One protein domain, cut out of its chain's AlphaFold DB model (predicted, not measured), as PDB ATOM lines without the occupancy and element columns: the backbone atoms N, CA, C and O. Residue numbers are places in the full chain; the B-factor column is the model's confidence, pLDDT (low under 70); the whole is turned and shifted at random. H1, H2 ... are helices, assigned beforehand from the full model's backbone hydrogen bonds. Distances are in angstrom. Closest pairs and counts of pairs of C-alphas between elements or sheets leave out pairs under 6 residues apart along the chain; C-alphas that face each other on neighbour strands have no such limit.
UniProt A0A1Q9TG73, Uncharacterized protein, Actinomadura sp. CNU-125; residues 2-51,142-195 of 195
ATOM      1  N   LEU A   2     -26.326 -33.619  22.328       62.28
ATOM      2  CA  LEU A   2     -27.747 -33.379  22.024       62.28
ATOM      3  C   LEU A   2     -28.564 -33.587  23.305       62.28
ATOM      4  O   LEU A   2     -28.478 -34.652  23.912       62.28
ATOM      5  N   LEU A   3     -29.351 -32.588  23.705       76.75
ATOM      6  CA  LEU A   3     -30.303 -32.716  24.809       76.75
ATOM      7  C   LEU A   3     -31.470 -33.609  24.363       76.75
ATOM      8  O   LEU A   3     -31.999 -33.429  23.264       76.75
ATOM      9  N   SER A   4     -31.874 -34.582  25.185       87.06
ATOM     10  CA  SER A   4     -33.000 -35.456  24.836       87.06
ATOM     11  C   SER A   4     -34.342 -34.716  24.999       87.06
ATOM     12  O   SER A   4     -34.481 -33.902  25.916       87.06
ATOM     13  N   PRO A   5     -35.365 -34.991  24.163       83.81
ATOM     14  CA  PRO A   5     -36.678 -34.348  24.292       83.81
ATOM     15  C   PRO A   5     -37.342 -34.571  25.657       83.81
ATOM     16  O   PRO A   5     -37.993 -33.668  26.180       83.81
ATOM     17  N   LEU A   6     -37.140 -35.753  26.251       84.31
ATOM     18  CA  LEU A   6     -37.634 -36.074  27.590       84.31
ATOM     19  C   LEU A   6     -36.970 -35.190  28.648       84.31
ATOM     20  O   LEU A   6     -37.662 -34.586  29.461       84.31
ATOM     21  N   TRP A   7     -35.645 -35.047  28.576       84.75
ATOM     22  CA  TRP A   7     -34.904 -34.189  29.494       84.75
ATOM     23  C   TRP A   7     -35.392 -32.740  29.401       84.75
ATOM     24  O   TRP A   7     -35.655 -32.110  30.420       84.75
ATOM     25  N   VAL A   8     -35.609 -32.218  28.189       81.94
ATOM     26  CA  VAL A   8     -36.131 -30.854  28.002       81.94
ATOM     27  C   VAL A   8     -37.527 -30.694  28.616       81.94
ATOM     28  O   VAL A   8     -37.771 -29.702  29.301       81.94
ATOM     29  N   ALA A   9     -38.431 -31.656  28.410       83.62
ATOM     30  CA  ALA A   9     -39.783 -31.611  28.969       83.62
ATOM     31  C   ALA A   9     -39.778 -31.590  30.508       83.62
ATOM     32  O   ALA A   9     -40.491 -30.790  31.115       83.62
ATOM     33  N   GLU A  10     -38.926 -32.401  31.138       83.25
ATOM     34  CA  GLU A  10     -38.745 -32.400  32.594       83.25
ATOM     35  C   GLU A  10     -38.228 -31.051  33.109       83.25
ATOM     36  O   GLU A  10     -38.729 -30.536  34.110       83.25
ATOM     37  N   ARG A  11     -37.264 -30.433  32.411       86.00
ATOM     38  CA  ARG A  11     -36.742 -29.110  32.790       86.00
ATOM     39  C   ARG A  11     -37.771 -27.998  32.601       86.00
ATOM     40  O   ARG A  11     -37.819 -27.088  33.423       86.00
ATOM     41  N   ILE A  12     -38.625 -28.073  31.575       84.69
ATOM     42  CA  ILE A  12     -39.750 -27.135  31.420       84.69
ATOM     43  C   ILE A  12     -40.696 -27.243  32.618       84.69
ATOM     44  O   ILE A  12     -41.104 -26.212  33.150       84.69
ATOM     45  N   ALA A  13     -41.026 -28.466  33.040       81.25
ATOM     46  CA  ALA A  13     -41.932 -28.699  34.158       81.25
ATOM     47  C   ALA A  13     -41.359 -28.209  35.498       81.25
ATOM     48  O   ALA A  13     -42.089 -27.608  36.279       81.25
ATOM     49  N   ARG A  14     -40.064 -28.438  35.755       79.88
ATOM     50  CA  ARG A  14     -39.424 -28.083  37.033       79.88
ATOM     51  C   ARG A  14     -38.992 -26.626  37.120       79.88
ATOM     52  O   ARG A  14     -39.260 -25.964  38.113       79.88
ATOM     53  N   TRP A  15     -38.316 -26.118  36.092       86.19
ATOM     54  CA  TRP A  15     -37.695 -24.790  36.139       86.19
ATOM     55  C   TRP A  15     -38.581 -23.705  35.535       86.19
ATOM     56  O   TRP A  15     -38.374 -22.521  35.779       86.19
ATOM     57  N   GLY A  16     -39.547 -24.085  34.700       83.94
ATOM     58  CA  GLY A  16     -40.323 -23.148  33.907       83.94
ATOM     59  C   GLY A  16     -39.531 -22.592  32.721       83.94
ATOM     60  O   GLY A  16     -38.375 -22.181  32.819       83.94
ATOM     61  N   VAL A  17     -40.199 -22.507  31.571       85.38
ATOM     62  CA  VAL A  17     -39.613 -22.083  30.283       85.38
ATOM     63  C   VAL A  17     -39.075 -20.640  30.266       85.38
ATOM     64  O   VAL A  17     -38.340 -20.256  29.356       85.38
ATOM     65  N   LYS A  18     -39.473 -19.822  31.248       84.31
ATOM     66  CA  LYS A  18     -39.057 -18.420  31.400       84.31
ATOM     67  C   LYS A  18     -37.961 -18.221  32.451       84.31
ATOM     68  O   LYS A  18     -37.562 -17.082  32.669       84.31
ATOM     69  N   SER A  19     -37.495 -19.274  33.128       85.75
ATOM     70  CA  SER A  19     -36.444 -19.103  34.134       85.75
ATOM     71  C   SER A  19     -35.098 -18.748  33.492       85.75
ATOM     72  O   SER A  19     -34.804 -19.178  32.364       85.75
ATOM     73  N   PRO A  20     -34.242 -17.998  34.211       86.94
ATOM     74  CA  PRO A  20     -32.878 -17.734  33.768       86.94
ATOM     75  C   PRO A  20     -32.087 -19.021  33.516       86.94
ATOM     76  O   PRO A  20     -31.419 -19.134  32.488       86.94
ATOM     77  N   LEU A  21     -32.222 -20.024  34.394       86.81
ATOM     78  CA  LEU A  21     -31.503 -21.292  34.258       86.81
ATOM     79  C   LEU A  21     -31.929 -22.068  33.006       86.81
ATOM     80  O   LEU A  21     -31.073 -22.563  32.276       86.81
ATOM     81  N   PHE A  22     -33.231 -22.123  32.700       86.69
ATOM     82  CA  PHE A  22     -33.710 -22.755  31.468       86.69
ATOM     83  C   PHE A  22     -33.161 -22.044  30.221       86.69
ATOM     84  O   PHE A  22     -32.738 -22.685  29.257       86.69
ATOM     85  N   THR A  23     -33.125 -20.712  30.249       87.19
ATOM     86  CA  THR A  23     -32.592 -19.898  29.147       87.19
ATOM     87  C   THR A  23     -31.101 -20.164  28.921       87.19
ATOM     88  O   THR A  23     -30.690 -20.392  27.784       87.19
ATOM     89  N   ALA A  24     -30.315 -20.249  29.993       87.25
ATOM     90  CA  ALA A  24     -28.896 -20.572  29.917       87.25
ATOM     91  C   ALA A  24     -28.648 -22.020  29.461       87.25
ATOM     92  O   ALA A  24     -28.036 -22.251  28.420       87.25
ATOM     93  N   LYS A  25     -29.152 -23.011  30.209       86.12
ATOM     94  CA  LYS A  25     -28.783 -24.425  30.025       86.12
ATOM     95  C   LYS A  25     -29.506 -25.127  28.877       86.12
ATOM     96  O   LYS A  25     -28.948 -26.054  28.298       86.12
ATOM     97  N   VAL A  26     -30.733 -24.720  28.545       87.38
ATOM     98  CA  VAL A  26     -31.534 -25.386  27.500       87.38
ATOM     99  C   VAL A  26     -31.498 -24.619  26.186       87.38
ATOM    100  O   VAL A  26     -31.400 -25.231  25.125       87.38
ATOM    101  N   ARG A  27     -31.566 -23.281  26.235       86.25
ATOM    102  CA  ARG A  27     -31.551 -22.449  25.019       86.25
ATOM    103  C   ARG A  27     -30.151 -22.008  24.596       86.25
ATOM    104  O   ARG A  27     -30.001 -21.566  23.463       86.25
ATOM    105  N   GLY A  28     -29.146 -22.118  25.470       86.38
ATOM    106  CA  GLY A  28     -27.789 -21.646  25.184       86.38
ATOM    107  C   GLY A  28     -27.707 -20.126  25.024       86.38
ATOM    108  O   GLY A  28     -26.846 -19.634  24.299       86.38
ATOM    109  N   LEU A  29     -28.632 -19.388  25.643       86.06
ATOM    110  CA  LEU A  29     -28.709 -17.932  25.566       86.06
ATOM    111  C   LEU A  29     -28.273 -17.313  26.890       86.06
ATOM    112  O   LEU A  29     -28.524 -17.870  27.958       86.06
ATOM    113  N   PHE A  30     -27.691 -16.118  26.827       82.25
ATOM    114  CA  PHE A  30     -27.500 -15.305  28.023       82.25
ATOM    115  C   PHE A  30     -28.876 -14.853  28.530       82.25
ATOM    116  O   PHE A  30     -29.615 -14.228  27.763       82.25
ATOM    117  N   PRO A  31     -29.269 -15.197  29.769       79.31
ATOM    118  CA  PRO A  31     -30.532 -14.729  30.312       79.31
ATOM    119  C   PRO A  31     -30.494 -13.210  30.473       79.31
ATOM    120  O   PRO A  31     -29.496 -12.654  30.933       79.31
ATOM    121  N   GLU A  32     -31.587 -12.543  30.112       74.62
ATOM    122  CA  GLU A  32     -31.760 -11.129  30.426       74.62
ATOM    123  C   GLU A  32     -31.795 -10.966  31.950       74.62
ATOM    124  O   GLU A  32     -32.564 -11.642  32.642       74.62
ATOM    125  N   VAL A  33     -30.937 -10.094  32.479       67.50
ATOM    126  CA  VAL A  33     -30.986  -9.707  33.889       67.50
ATOM    127  C   VAL A  33     -32.152  -8.737  34.022       67.50
ATOM    128  O   VAL A  33     -32.045  -7.580  33.631       67.50
ATOM    129  N   GLY A  34     -33.290  -9.237  34.498       66.88
ATOM    130  CA  GLY A  34     -34.413  -8.374  34.844       66.88
ATOM    131  C   GLY A  34     -34.060  -7.533  36.067       66.88
ATOM    132  O   GLY A  34     -33.525  -8.070  37.039       66.88
ATOM    133  N   ASP A  35     -34.401  -6.244  36.046       66.50
ATOM    134  CA  ASP A  35     -34.196  -5.330  37.184       66.50
ATOM    135  C   ASP A  35     -34.912  -5.807  38.466       66.50
ATOM    136  O   ASP A  35     -34.585  -5.371  39.567       66.50
ATOM    137  N   ASP A  36     -35.886  -6.711  38.339       80.12
ATOM    138  CA  ASP A  36     -36.670  -7.286  39.431       80.12
ATOM    139  C   ASP A  36     -36.136  -8.637  39.945       80.12
ATOM    140  O   ASP A  36     -36.727  -9.231  40.853       80.12
ATOM    141  N   GLN A  37     -35.032  -9.155  39.392       86.81
ATOM    142  CA  GLN A  37     -34.423 -10.401  39.857       86.81
ATOM    143  C   GLN A  37     -33.690 -10.195  41.184       86.81
ATOM    144  O   GLN A  37     -32.784  -9.368  41.295       86.81
ATOM    145  N   LEU A  38     -34.058 -10.983  42.203       89.44
ATOM    146  CA  LEU A  38     -33.474 -10.807  43.532       89.44
ATOM    147  C   LEU A  38     -32.031 -11.313  43.600       89.44
ATOM    148  O   LEU A  38     -31.180 -10.599  44.115       89.44
ATOM    149  N   ILE A  39     -31.759 -12.511  43.075       91.69
ATOM    150  CA  ILE A  39     -30.413 -13.095  43.029       91.69
ATOM    151  C   ILE A  39     -30.088 -13.429  41.565       91.69
ATOM    152  O   ILE A  39     -30.733 -14.314  40.986       91.69
ATOM    153  N   PRO A  40     -29.147 -12.706  40.927       91.38
ATOM    154  CA  PRO A  40     -28.767 -12.950  39.539       91.38
ATOM    155  C   PRO A  40     -28.194 -14.356  39.324       91.38
ATOM    156  O   PRO A  40     -27.445 -14.867  40.150       91.38
ATOM    157  N   LEU A  41     -28.467 -14.968  38.164       90.94
ATOM    158  CA  LEU A  41     -27.952 -16.316  37.868       90.94
ATOM    159  C   LEU A  41     -26.415 -16.379  37.914       90.94
ATOM    160  O   LEU A  41     -25.857 -17.366  38.377       90.94
ATOM    161  N   GLY A  42     -25.736 -15.311  37.483       91.88
ATOM    162  CA  GLY A  42     -24.274 -15.251  37.486       91.88
ATOM    163  C   GLY A  42     -23.656 -15.377  38.882       91.88
ATOM    164  O   GLY A  42     -22.646 -16.061  39.025       91.88
ATOM    165  N   THR A  43     -24.265 -14.784  39.916       94.75
ATOM    166  CA  THR A  43     -23.746 -14.885  41.293       94.75
ATOM    167  C   THR A  43     -24.012 -16.266  41.890       94.75
ATOM    168  O   THR A  43     -23.171 -16.786  42.619       94.75
ATOM    169  N   ILE A  44     -25.125 -16.906  41.510       94.44
ATOM    170  CA  ILE A  44     -25.444 -18.289  41.887       94.44
ATOM    171  C   ILE A  44     -24.423 -19.255  41.282       94.44
ATOM    172  O   ILE A  44     -23.818 -20.039  42.006       94.44
ATOM    173  N   THR A  45     -24.168 -19.169  39.973       93.88
ATOM    174  CA  THR A  45     -23.169 -20.019  39.306       93.88
ATOM    175  C   THR A  45     -21.760 -19.765  39.846       93.88
ATOM    176  O   THR A  45     -20.983 -20.703  40.015       93.88
ATOM    177  N   ALA A  46     -21.424 -18.515  40.180       95.50
ATOM    178  CA  ALA A  46     -20.171 -18.209  40.864       95.50
ATOM    179  C   ALA A  46     -20.086 -18.896  42.238       95.50
ATOM    180  O   ALA A  46     -19.033 -19.414  42.580       95.50
ATOM    181  N   ALA A  47     -21.178 -18.957  43.006       97.19
ATOM    182  CA  ALA A  47     -21.208 -19.685  44.276       97.19
ATOM    183  C   ALA A  47     -21.108 -21.210  44.114       97.19
ATOM    184  O   ALA A  47     -20.473 -21.853  44.934       97.19
ATOM    185  N   GLN A  48     -21.669 -21.782  43.045       96.69
ATOM    186  CA  GLN A  48     -21.556 -23.215  42.726       96.69
ATOM    187  C   GLN A  48     -20.157 -23.633  42.243       96.69
ATOM    188  O   GLN A  48     -19.817 -24.808  42.243       96.69
ATOM    189  N   THR A  49     -19.343 -22.680  41.789       96.06
ATOM    190  CA  THR A  49     -17.972 -22.942  41.313       96.06
ATOM    191  C   THR A  49     -16.909 -22.549  42.330       96.06
ATOM    192  O   THR A  49     -15.722 -22.779  42.100       96.06
ATOM    193  N   ARG A  50     -17.319 -21.924  43.434       95.50
ATOM    194  CA  ARG A  50     -16.421 -21.477  44.487       95.50
ATOM    195  C   ARG A  50     -16.139 -22.629  45.440       95.50
ATOM    196  O   ARG A  50     -17.034 -23.399  45.752       95.50
ATOM    197  N   GLU A  51     -14.914 -22.675  45.938       96.75
ATOM    198  CA  GLU A  51     -14.526 -23.529  47.054       96.75
ATOM    199  C   GLU A  51     -14.111 -22.614  48.206       96.75
ATOM    200  O   GLU A  51     -13.157 -21.841  48.081       96.75
ATOM    201  N   ALA A 142     -42.427 -10.134  61.799       92.38
ATOM    202  CA  ALA A 142     -41.907  -8.799  61.523       92.38
ATOM    203  C   ALA A 142     -40.394  -8.853  61.252       92.38
ATOM    204  O   ALA A 142     -39.666  -9.562  61.945       92.38
ATOM    205  N   ALA A 143     -39.931  -8.091  60.258       92.12
ATOM    206  CA  ALA A 143     -38.502  -7.904  60.026       92.12
ATOM    207  C   ALA A 143     -37.852  -7.184  61.212       92.12
ATOM    208  O   ALA A 143     -38.480  -6.320  61.839       92.12
ATOM    209  N   MET A 144     -36.582  -7.491  61.467       90.56
ATOM    210  CA  MET A 144     -35.754  -6.740  62.403       90.56
ATOM    211  C   MET A 144     -35.629  -5.294  61.913       90.56
ATOM    212  O   MET A 144     -35.959  -4.356  62.642       90.56
ATOM    213  N   ASP A 145     -35.286  -5.108  60.636       89.69
ATOM    214  CA  ASP A 145     -35.375  -3.820  59.958       89.69
ATOM    215  C   ASP A 145     -36.731  -3.620  59.261       89.69
ATOM    216  O   ASP A 145     -36.870  -3.543  58.037       89.69
ATOM    217  N   SER A 146     -37.770  -3.484  60.086       88.44
ATOM    218  CA  SER A 146     -39.145  -3.205  59.644       88.44
ATOM    219  C   SER A 146     -39.334  -1.882  58.884       88.44
ATOM    220  O   SER A 146     -40.433  -1.632  58.369       88.44
ATOM    221  N   LYS A 147     -38.304  -1.019  58.824       87.75
ATOM    222  CA  LYS A 147     -38.328   0.201  58.007       87.75
ATOM    223  C   LYS A 147     -38.099  -0.116  56.538       87.75
ATOM    224  O   LYS A 147     -38.767   0.511  55.726       87.75
ATOM    225  N   HIS A 148     -37.214  -1.065  56.231       85.50
ATOM    226  CA  HIS A 148     -36.823  -1.420  54.865       85.50
ATOM    227  C   HIS A 148     -37.487  -2.703  54.354       85.50
ATOM    228  O   HIS A 148     -37.676  -2.849  53.148       85.50
ATOM    229  N   PHE A 149     -37.894  -3.609  55.247       89.12
ATOM    230  CA  PHE A 149     -38.456  -4.903  54.860       89.12
ATOM    231  C   PHE A 149     -39.890  -5.095  55.341       89.12
ATOM    232  O   PHE A 149     -40.278  -4.693  56.444       89.12
ATOM    233  N   ALA A 150     -40.696  -5.738  54.496       89.00
ATOM    234  CA  ALA A 150     -42.084  -6.045  54.821       89.00
ATOM    235  C   ALA A 150     -42.223  -7.105  55.932       89.00
ATOM    236  O   ALA A 150     -43.133  -7.007  56.757       89.00
ATOM    237  N   ASN A 151     -41.342  -8.109  55.951       89.56
ATOM    238  CA  ASN A 151     -41.329  -9.222  56.903       89.56
ATOM    239  C   ASN A 151     -39.931  -9.860  56.995       89.56
ATOM    240  O   ASN A 151     -39.044  -9.544  56.202       89.56
ATOM    241  N   ALA A 152     -39.752 -10.766  57.958       91.31
ATOM    242  CA  ALA A 152     -38.497 -11.474  58.197       91.31
ATOM    243  C   ALA A 152     -38.012 -12.226  56.948       91.31
ATOM    244  O   ALA A 152     -36.832 -12.183  56.622       91.31
ATOM    245  N   ARG A 153     -38.923 -12.838  56.177       89.88
ATOM    246  CA  ARG A 153     -38.584 -13.494  54.906       89.88
ATOM    247  C   ARG A 153     -37.903 -12.544  53.920       89.88
ATOM    248  O   ARG A 153     -36.886 -12.918  53.342       89.88
ATOM    249  N   ALA A 154     -38.459 -11.354  53.700       90.12
ATOM    250  CA  ALA A 154     -37.890 -10.372  52.778       90.12
ATOM    251  C   ALA A 154     -36.484  -9.942  53.221       90.12
ATOM    252  O   ALA A 154     -35.564  -9.912  52.406       90.12
ATOM    253  N   GLU A 155     -36.308  -9.708  54.520       93.25
ATOM    254  CA  GLU A 155     -35.014  -9.373  55.117       93.25
ATOM    255  C   GLU A 155     -33.985 -10.504  54.954       93.25
ATOM    256  O   GLU A 155     -32.863 -10.257  54.514       93.25
ATOM    257  N   TRP A 156     -34.358 -11.758  55.231       92.56
ATOM    258  CA  TRP A 156     -33.459 -12.909  55.081       92.56
ATOM    259  C   TRP A 156     -33.025 -13.116  53.633       92.56
ATOM    260  O   TRP A 156     -31.846 -13.353  53.371       92.56
ATOM    261  N   TRP A 157     -33.954 -12.998  52.682       92.06
ATOM    262  CA  TRP A 157     -33.624 -13.126  51.266       92.06
ATOM    263  C   TRP A 157     -32.753 -11.977  50.760       92.06
ATOM    264  O   TRP A 157     -31.880 -12.203  49.921       92.06
ATOM    265  N   TRP A 158     -32.948 -10.762  51.277       92.69
ATOM    266  CA  TRP A 158     -32.073  -9.637  50.966       92.69
ATOM    267  C   TRP A 158     -30.665  -9.836  51.531       92.69
ATOM    268  O   TRP A 158     -29.686  -9.678  50.806       92.69
ATOM    269  N   GLY A 159     -30.548 -10.272  52.786       94.06
ATOM    270  CA  GLY A 159     -29.255 -10.626  53.372       94.06
ATOM    271  C   GLY A 159     -28.558 -11.742  52.591       94.06
ATOM    272  O   GLY A 159     -27.363 -11.657  52.313       94.06
ATOM    273  N   LEU A 160     -29.308 -12.757  52.147       93.81
ATOM    274  CA  LEU A 160     -28.765 -13.813  51.296       93.81
ATOM    275  C   LEU A 160     -28.241 -13.254  49.968       93.81
ATOM    276  O   LEU A 160     -27.133 -13.606  49.569       93.81
ATOM    277  N   ARG A 161     -28.992 -12.363  49.305       94.00
ATOM    278  CA  ARG A 161     -28.533 -11.675  48.088       94.00
ATOM    279  C   ARG A 161     -27.171 -11.014  48.307       94.00
ATOM    280  O   ARG A 161     -26.282 -11.221  47.486       94.00
ATOM    281  N   GLN A 162     -27.005 -10.269  49.399       95.38
ATOM    282  CA  GLN A 162     -25.742  -9.589  49.699       95.38
ATOM    283  C   GLN A 162     -24.588 -10.587  49.833       95.38
ATOM    284  O   GLN A 162     -23.547 -10.390  49.222       95.38
ATOM    285  N   ARG A 163     -24.798 -11.731  50.501       96.69
ATOM    286  CA  ARG A 163     -23.767 -12.784  50.590       96.69
ATOM    287  C   ARG A 163     -23.364 -13.348  49.224       96.69
ATOM    288  O   ARG A 163     -22.189 -13.627  49.002       96.69
ATOM    289  N   PHE A 164     -24.309 -13.500  48.292       95.81
ATOM    290  CA  PHE A 164     -23.984 -13.887  46.912       95.81
ATOM    291  C   PHE A 164     -23.178 -12.809  46.176       95.81
ATOM    292  O   PHE A 164     -22.256 -13.154  45.436       95.81
ATOM    293  N   GLU A 165     -23.529 -11.533  46.350       94.12
ATOM    294  CA  GLU A 165     -22.824 -10.392  45.745       94.12
ATOM    295  C   GLU A 165     -21.401 -10.238  46.309       94.12
ATOM    296  O   GLU A 165     -20.463 -10.019  45.543       94.12
ATOM    297  N   ASP A 166     -21.229 -10.461  47.612       96.19
ATOM    298  CA  ASP A 166     -19.943 -10.406  48.317       96.19
ATOM    299  C   ASP A 166     -19.056 -11.634  48.041       96.19
ATOM    300  O   ASP A 166     -17.867 -11.646  48.360       96.19
ATOM    301  N   GLY A 167     -19.617 -12.683  47.431       95.56
ATOM    302  CA  GLY A 167     -18.915 -13.938  47.171       95.56
ATOM    303  C   GLY A 167     -18.719 -14.817  48.411       95.56
ATOM    304  O   GLY A 167     -17.907 -15.737  48.366       95.56
ATOM    305  N   ASP A 168     -19.486 -14.582  49.476       96.25
ATOM    306  CA  ASP A 168     -19.474 -15.314  50.755       96.25
ATOM    307  C   ASP A 168     -20.391 -16.556  50.734       96.25
ATOM    308  O   ASP A 168     -21.060 -16.896  51.709       96.25
ATOM    309  N   MET A 169     -20.484 -17.217  49.581       97.31
ATOM    310  CA  MET A 169     -21.320 -18.402  49.398       97.31
ATOM    311  C   MET A 169     -20.589 -19.438  48.553       97.31
ATOM    312  O   MET A 169     -20.093 -19.133  47.464       97.31
ATOM    313  N   ASP A 170     -20.585 -20.664  49.055       97.75
ATOM    314  CA  ASP A 170     -20.149 -21.878  48.380       97.75
ATOM    315  C   ASP A 170     -21.321 -22.872  48.431       97.75
ATOM    316  O   ASP A 170     -21.757 -23.292  49.508       97.75
ATOM    317  N   LEU A 171     -21.859 -23.205  47.256       96.06
ATOM    318  CA  LEU A 171     -23.003 -24.101  47.073       96.06
ATOM    319  C   LEU A 171     -22.587 -25.397  46.380       96.06
ATOM    320  O   LEU A 171     -21.562 -25.447  45.707       96.06
ATOM    321  N   ASP A 172     -23.445 -26.416  46.452       92.88
ATOM    322  CA  ASP A 172     -23.269 -27.638  45.668       92.88
ATOM    323  C   ASP A 172     -23.149 -27.340  44.151       92.88
ATOM    324  O   ASP A 172     -24.070 -26.747  43.567       92.88
ATOM    325  N   PRO A 173     -22.050 -27.772  43.490       88.69
ATOM    326  CA  PRO A 173     -21.746 -27.409  42.101       88.69
ATOM    327  C   PRO A 173     -22.799 -27.810  41.064       88.69
ATOM    328  O   PRO A 173     -22.959 -27.136  40.047       88.69
ATOM    329  N   ASP A 174     -23.534 -28.889  41.338       86.50
ATOM    330  CA  ASP A 174     -24.491 -29.500  40.412       86.50
ATOM    331  C   ASP A 174     -25.952 -29.383  40.883       86.50
ATOM    332  O   ASP A 174     -26.846 -30.020  40.313       86.50
ATOM    333  N   ASP A 175     -26.231 -28.562  41.904       88.31
ATOM    334  CA  ASP A 175     -27.604 -28.341  42.371       88.31
ATOM    335  C   ASP A 175     -28.361 -27.346  41.478       88.31
ATOM    336  O   ASP A 175     -28.594 -26.175  41.794       88.31
ATOM    337  N   ASP A 176     -28.759 -27.843  40.312       88.81
ATOM    338  CA  ASP A 176     -29.557 -27.084  39.355       88.81
ATOM    339  C   ASP A 176     -30.957 -26.751  39.866       88.81
ATOM    340  O   ASP A 176     -31.584 -25.815  39.368       88.81
ATOM    341  N   GLU A 177     -31.481 -27.509  40.829       86.12
ATOM    342  CA  GLU A 177     -32.803 -27.216  41.368       86.12
ATOM    343  C   GLU A 177     -32.755 -25.984  42.264       86.12
ATOM    344  O   GLU A 177     -33.551 -25.060  42.067       86.12
ATOM    345  N   LEU A 178     -31.784 -25.928  43.177       87.12
ATOM    346  CA  LEU A 178     -31.544 -24.749  43.997       87.12
ATOM    347  C   LEU A 178     -31.246 -23.535  43.113       87.12
ATOM    348  O   LEU A 178     -31.842 -22.471  43.293       87.12
ATOM    349  N   ALA A 179     -30.394 -23.693  42.095       90.38
ATOM    350  CA  ALA A 179     -30.084 -22.604  41.174       90.38
ATOM    351  C   ALA A 179     -31.324 -22.096  40.416       90.38
ATOM    352  O   ALA A 179     -31.494 -20.884  40.238       90.38
ATOM    353  N   ALA A 180     -32.219 -22.998  39.998       86.94
ATOM    354  CA  ALA A 180     -33.475 -22.627  39.353       86.94
ATOM    355  C   ALA A 180     -34.391 -21.851  40.305       86.94
ATOM    356  O   ALA A 180     -34.933 -20.814  39.915       86.94
ATOM    357  N   GLN A 181     -34.547 -22.328  41.542       86.81
ATOM    358  CA  GLN A 181     -35.385 -21.693  42.559       86.81
ATOM    359  C   GLN A 181     -34.882 -20.286  42.901       86.81
ATOM    360  O   GLN A 181     -35.650 -19.326  42.816       86.81
ATOM    361  N   LEU A 182     -33.586 -20.143  43.195       89.94
ATOM    362  CA  LEU A 182     -32.963 -18.852  43.497       89.94
ATOM    363  C   LEU A 182     -33.065 -17.884  42.307       89.94
ATOM    364  O   LEU A 182     -33.459 -16.729  42.472       89.94
ATOM    365  N   GLY A 183     -32.783 -18.361  41.089       88.75
ATOM    366  CA  GLY A 183     -32.844 -17.547  39.871       88.75
ATOM    367  C   GLY A 183     -34.266 -17.141  39.456       88.75
ATOM    368  O   GLY A 183     -34.458 -16.163  38.724       88.75
ATOM    369  N   ALA A 184     -35.289 -17.865  39.910       86.50
ATOM    370  CA  ALA A 184     -36.687 -17.522  39.666       86.50
ATOM    371  C   ALA A 184     -37.223 -16.459  40.639       86.50
ATOM    372  O   ALA A 184     -38.249 -15.842  40.350       86.50
ATOM    373  N   MET A 185     -36.538 -16.204  41.759       86.50
ATOM    374  CA  MET A 185     -37.002 -15.230  42.742       86.50
ATOM    375  C   MET A 185     -37.025 -13.811  42.182       86.50
ATOM    376  O   MET A 185     -36.113 -13.366  41.474       86.50
ATOM    377  N   ARG A 186     -38.089 -13.092  42.532       86.38
ATOM    378  CA  ARG A 186     -38.315 -11.697  42.173       86.38
ATOM    379  C   ARG A 186     -38.635 -10.897  43.418       86.38
ATOM    380  O   ARG A 186     -39.277 -11.413  44.330       86.38
ATOM    381  N   TYR A 187     -38.227  -9.640  43.424       83.69
ATOM    382  CA  TYR A 187     -38.585  -8.689  44.465       83.69
ATOM    383  C   TYR A 187     -39.310  -7.499  43.841       83.69
ATOM    384  O   TYR A 187     -39.235  -7.264  42.635       83.69
ATOM    385  N   LYS A 188     -40.082  -6.774  44.649       80.12
ATOM    386  CA  LYS A 188     -40.818  -5.595  44.194       80.12
ATOM    387  C   LYS A 188     -40.548  -4.451  45.148       80.12
ATOM    388  O   LYS A 188     -40.848  -4.558  46.330       80.12
ATOM    389  N   PHE A 189     -40.069  -3.335  44.618       69.75
ATOM    390  CA  PHE A 189     -40.049  -2.095  45.377       69.75
ATOM    391  C   PHE A 189     -41.481  -1.596  45.556       69.75
ATOM    392  O   PHE A 189     -42.180  -1.346  44.568       69.75
ATOM    393  N   THR A 190     -41.931  -1.434  46.799       65.19
ATOM    394  CA  THR A 190     -43.168  -0.694  47.050       65.19
ATOM    395  C   THR A 190     -42.842   0.788  47.274       65.19
ATOM    396  O   THR A 190     -41.873   1.102  47.967       65.19
ATOM    397  N   PRO A 191     -43.637   1.732  46.730       52.56
ATOM    398  CA  PRO A 191     -43.412   3.176  46.901       52.56
ATOM    399  C   PRO A 191     -43.450   3.671  48.358       52.56
ATOM    400  O   PRO A 191     -43.162   4.836  48.619       52.56
ATOM    401  N   ALA A 192     -43.810   2.807  49.311       53.19
ATOM    402  CA  ALA A 192     -43.854   3.094  50.735       53.19
ATOM    403  C   ALA A 192     -42.718   2.363  51.467       53.19
ATOM    404  O   ALA A 192     -42.980   1.451  52.240       53.19
ATOM    405  N   ALA A 193     -41.467   2.751  51.203       49.56
ATOM    406  CA  ALA A 193     -40.253   2.397  51.958       49.56
ATOM    407  C   ALA A 193     -39.965   0.903  52.241       49.56
ATOM    408  O   ALA A 193     -38.974   0.617  52.899       49.56
ATOM    409  N   LYS A 194     -40.769  -0.047  51.750       47.16
ATOM    410  CA  LYS A 194     -40.645  -1.471  52.075       47.16
ATOM    411  C   LYS A 194     -40.458  -2.312  50.818       47.16
ATOM    412  O   LYS A 194     -41.241  -2.206  49.867       47.16
ATOM    413  N   SER A 195     -39.419  -3.135  50.830       54.34
ATOM    414  CA  SER A 195     -39.127  -4.188  49.850       54.34
ATOM    415  C   SER A 195     -39.461  -5.576  50.383       54.34
ATOM    416  O   SER A 195     -39.479  -5.757  51.626       54.34
TER     417      SER A 195
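What this domain is: This is residues 2 to 51 and 142 to 195 of the 195 residues of an uncharacterized protein of Actinomadura sp. CNU-125 (UniProt A0A1Q9TG73). Five small helices make an elongated body: H5 lies in the middle with H3 beside it, and the helical hairpin of H1 and H2 packs on H5 at one end. H4, the longest helix, extends toward the other end and is joined to the rest by contact of its residues 164 to 165 with H3. The printed part has 104 residues, with five named helices in the order H1, H2, H3, H4, H5 and no named strand; the class is all helix, though under half of the residues, 50 of 104, are in named elements. The whole is only just compact, close to loose, with a radius of gyration of the C-alphas of 15.4 A, and the C-alphas span 50 by 32 by 21 A.

How they stand to each other: Start at H1, residues 5 to 15, which touches H2, residues 20 to 25, across a tight link. The two form a helical hairpin, opposite ways at a shallow tilt of 23 degrees, their closest C-alphas those of Trp 15 and Phe 22, 6.5 A apart. Look next at the hub, H5, residues 176 to 184, which touches three helices. It touches H1 at a steep tilt of 50 degrees, the same way, with the closest C-alphas at Trp 15 and Ala 180, 5.7 A apart. It touches H2 opposite ways at 37 degrees, only just a steep tilt, with the closest C-alphas at Leu 21 and Ala 180, 5.6 A apart. It touches H3, residues 41 to 49, opposite ways at a shallow tilt of 28 degrees; the closest C-alphas are those of Leu 41 and Gly 183, 5.4 A apart. H2 and H3 are close but not clearly touching, 6.6 A between the C-alphas of Pro 20 and Leu 41. H4, residues 152 to 166, touches H3 with residues 164 to 165 alone, at a steep tilt of 67 degrees; the closest C-alphas are Thr 43 and Phe 164, 5.7 A apart. H4 is apart from H1, H2 and H5. The helix packing is part aligned, part crossed: of the five touching pairs, two are at a shallow tilt. In H1, H2, H3, H4 and H5 every O i to N i+4 pair is within hydrogen-bond range.

Where its parts are: Find C-alpha 5 at (-36.678, -34.348, 24.292); from there H1 runs 15.3 A to Trp 15. H2 spans 8.7 A from Pro 20 to Lys 25, and H3 spans 12.5 A from Leu 41 to Thr 49. Beyond the cut, find C-alpha 152 at (-38.497, -11.474, 58.197), where H4 begins its 21.0 A to Asp 166. H5 spans 11.9 A and ends at C-alpha 184, at (-36.687, -17.522, 39.666).

The domain as a whole: The C-alphas of Leu 2 and Lys 147 are the two farthest apart, at 50.3 A. Residues 52 to 141 are not printed, and C-alphas 51 and 142 are 34.3 A apart across this cut, within the link from H3 to H4. The link from H2 to H3, residues 26 to 40, is long; that from H4 to H5 is short. The mean pLDDT of the printed part is 85.8, and you will find it under 70 at residue 2, residues 33 to 35 and residues 189 to 195, the last being the chain's last residue.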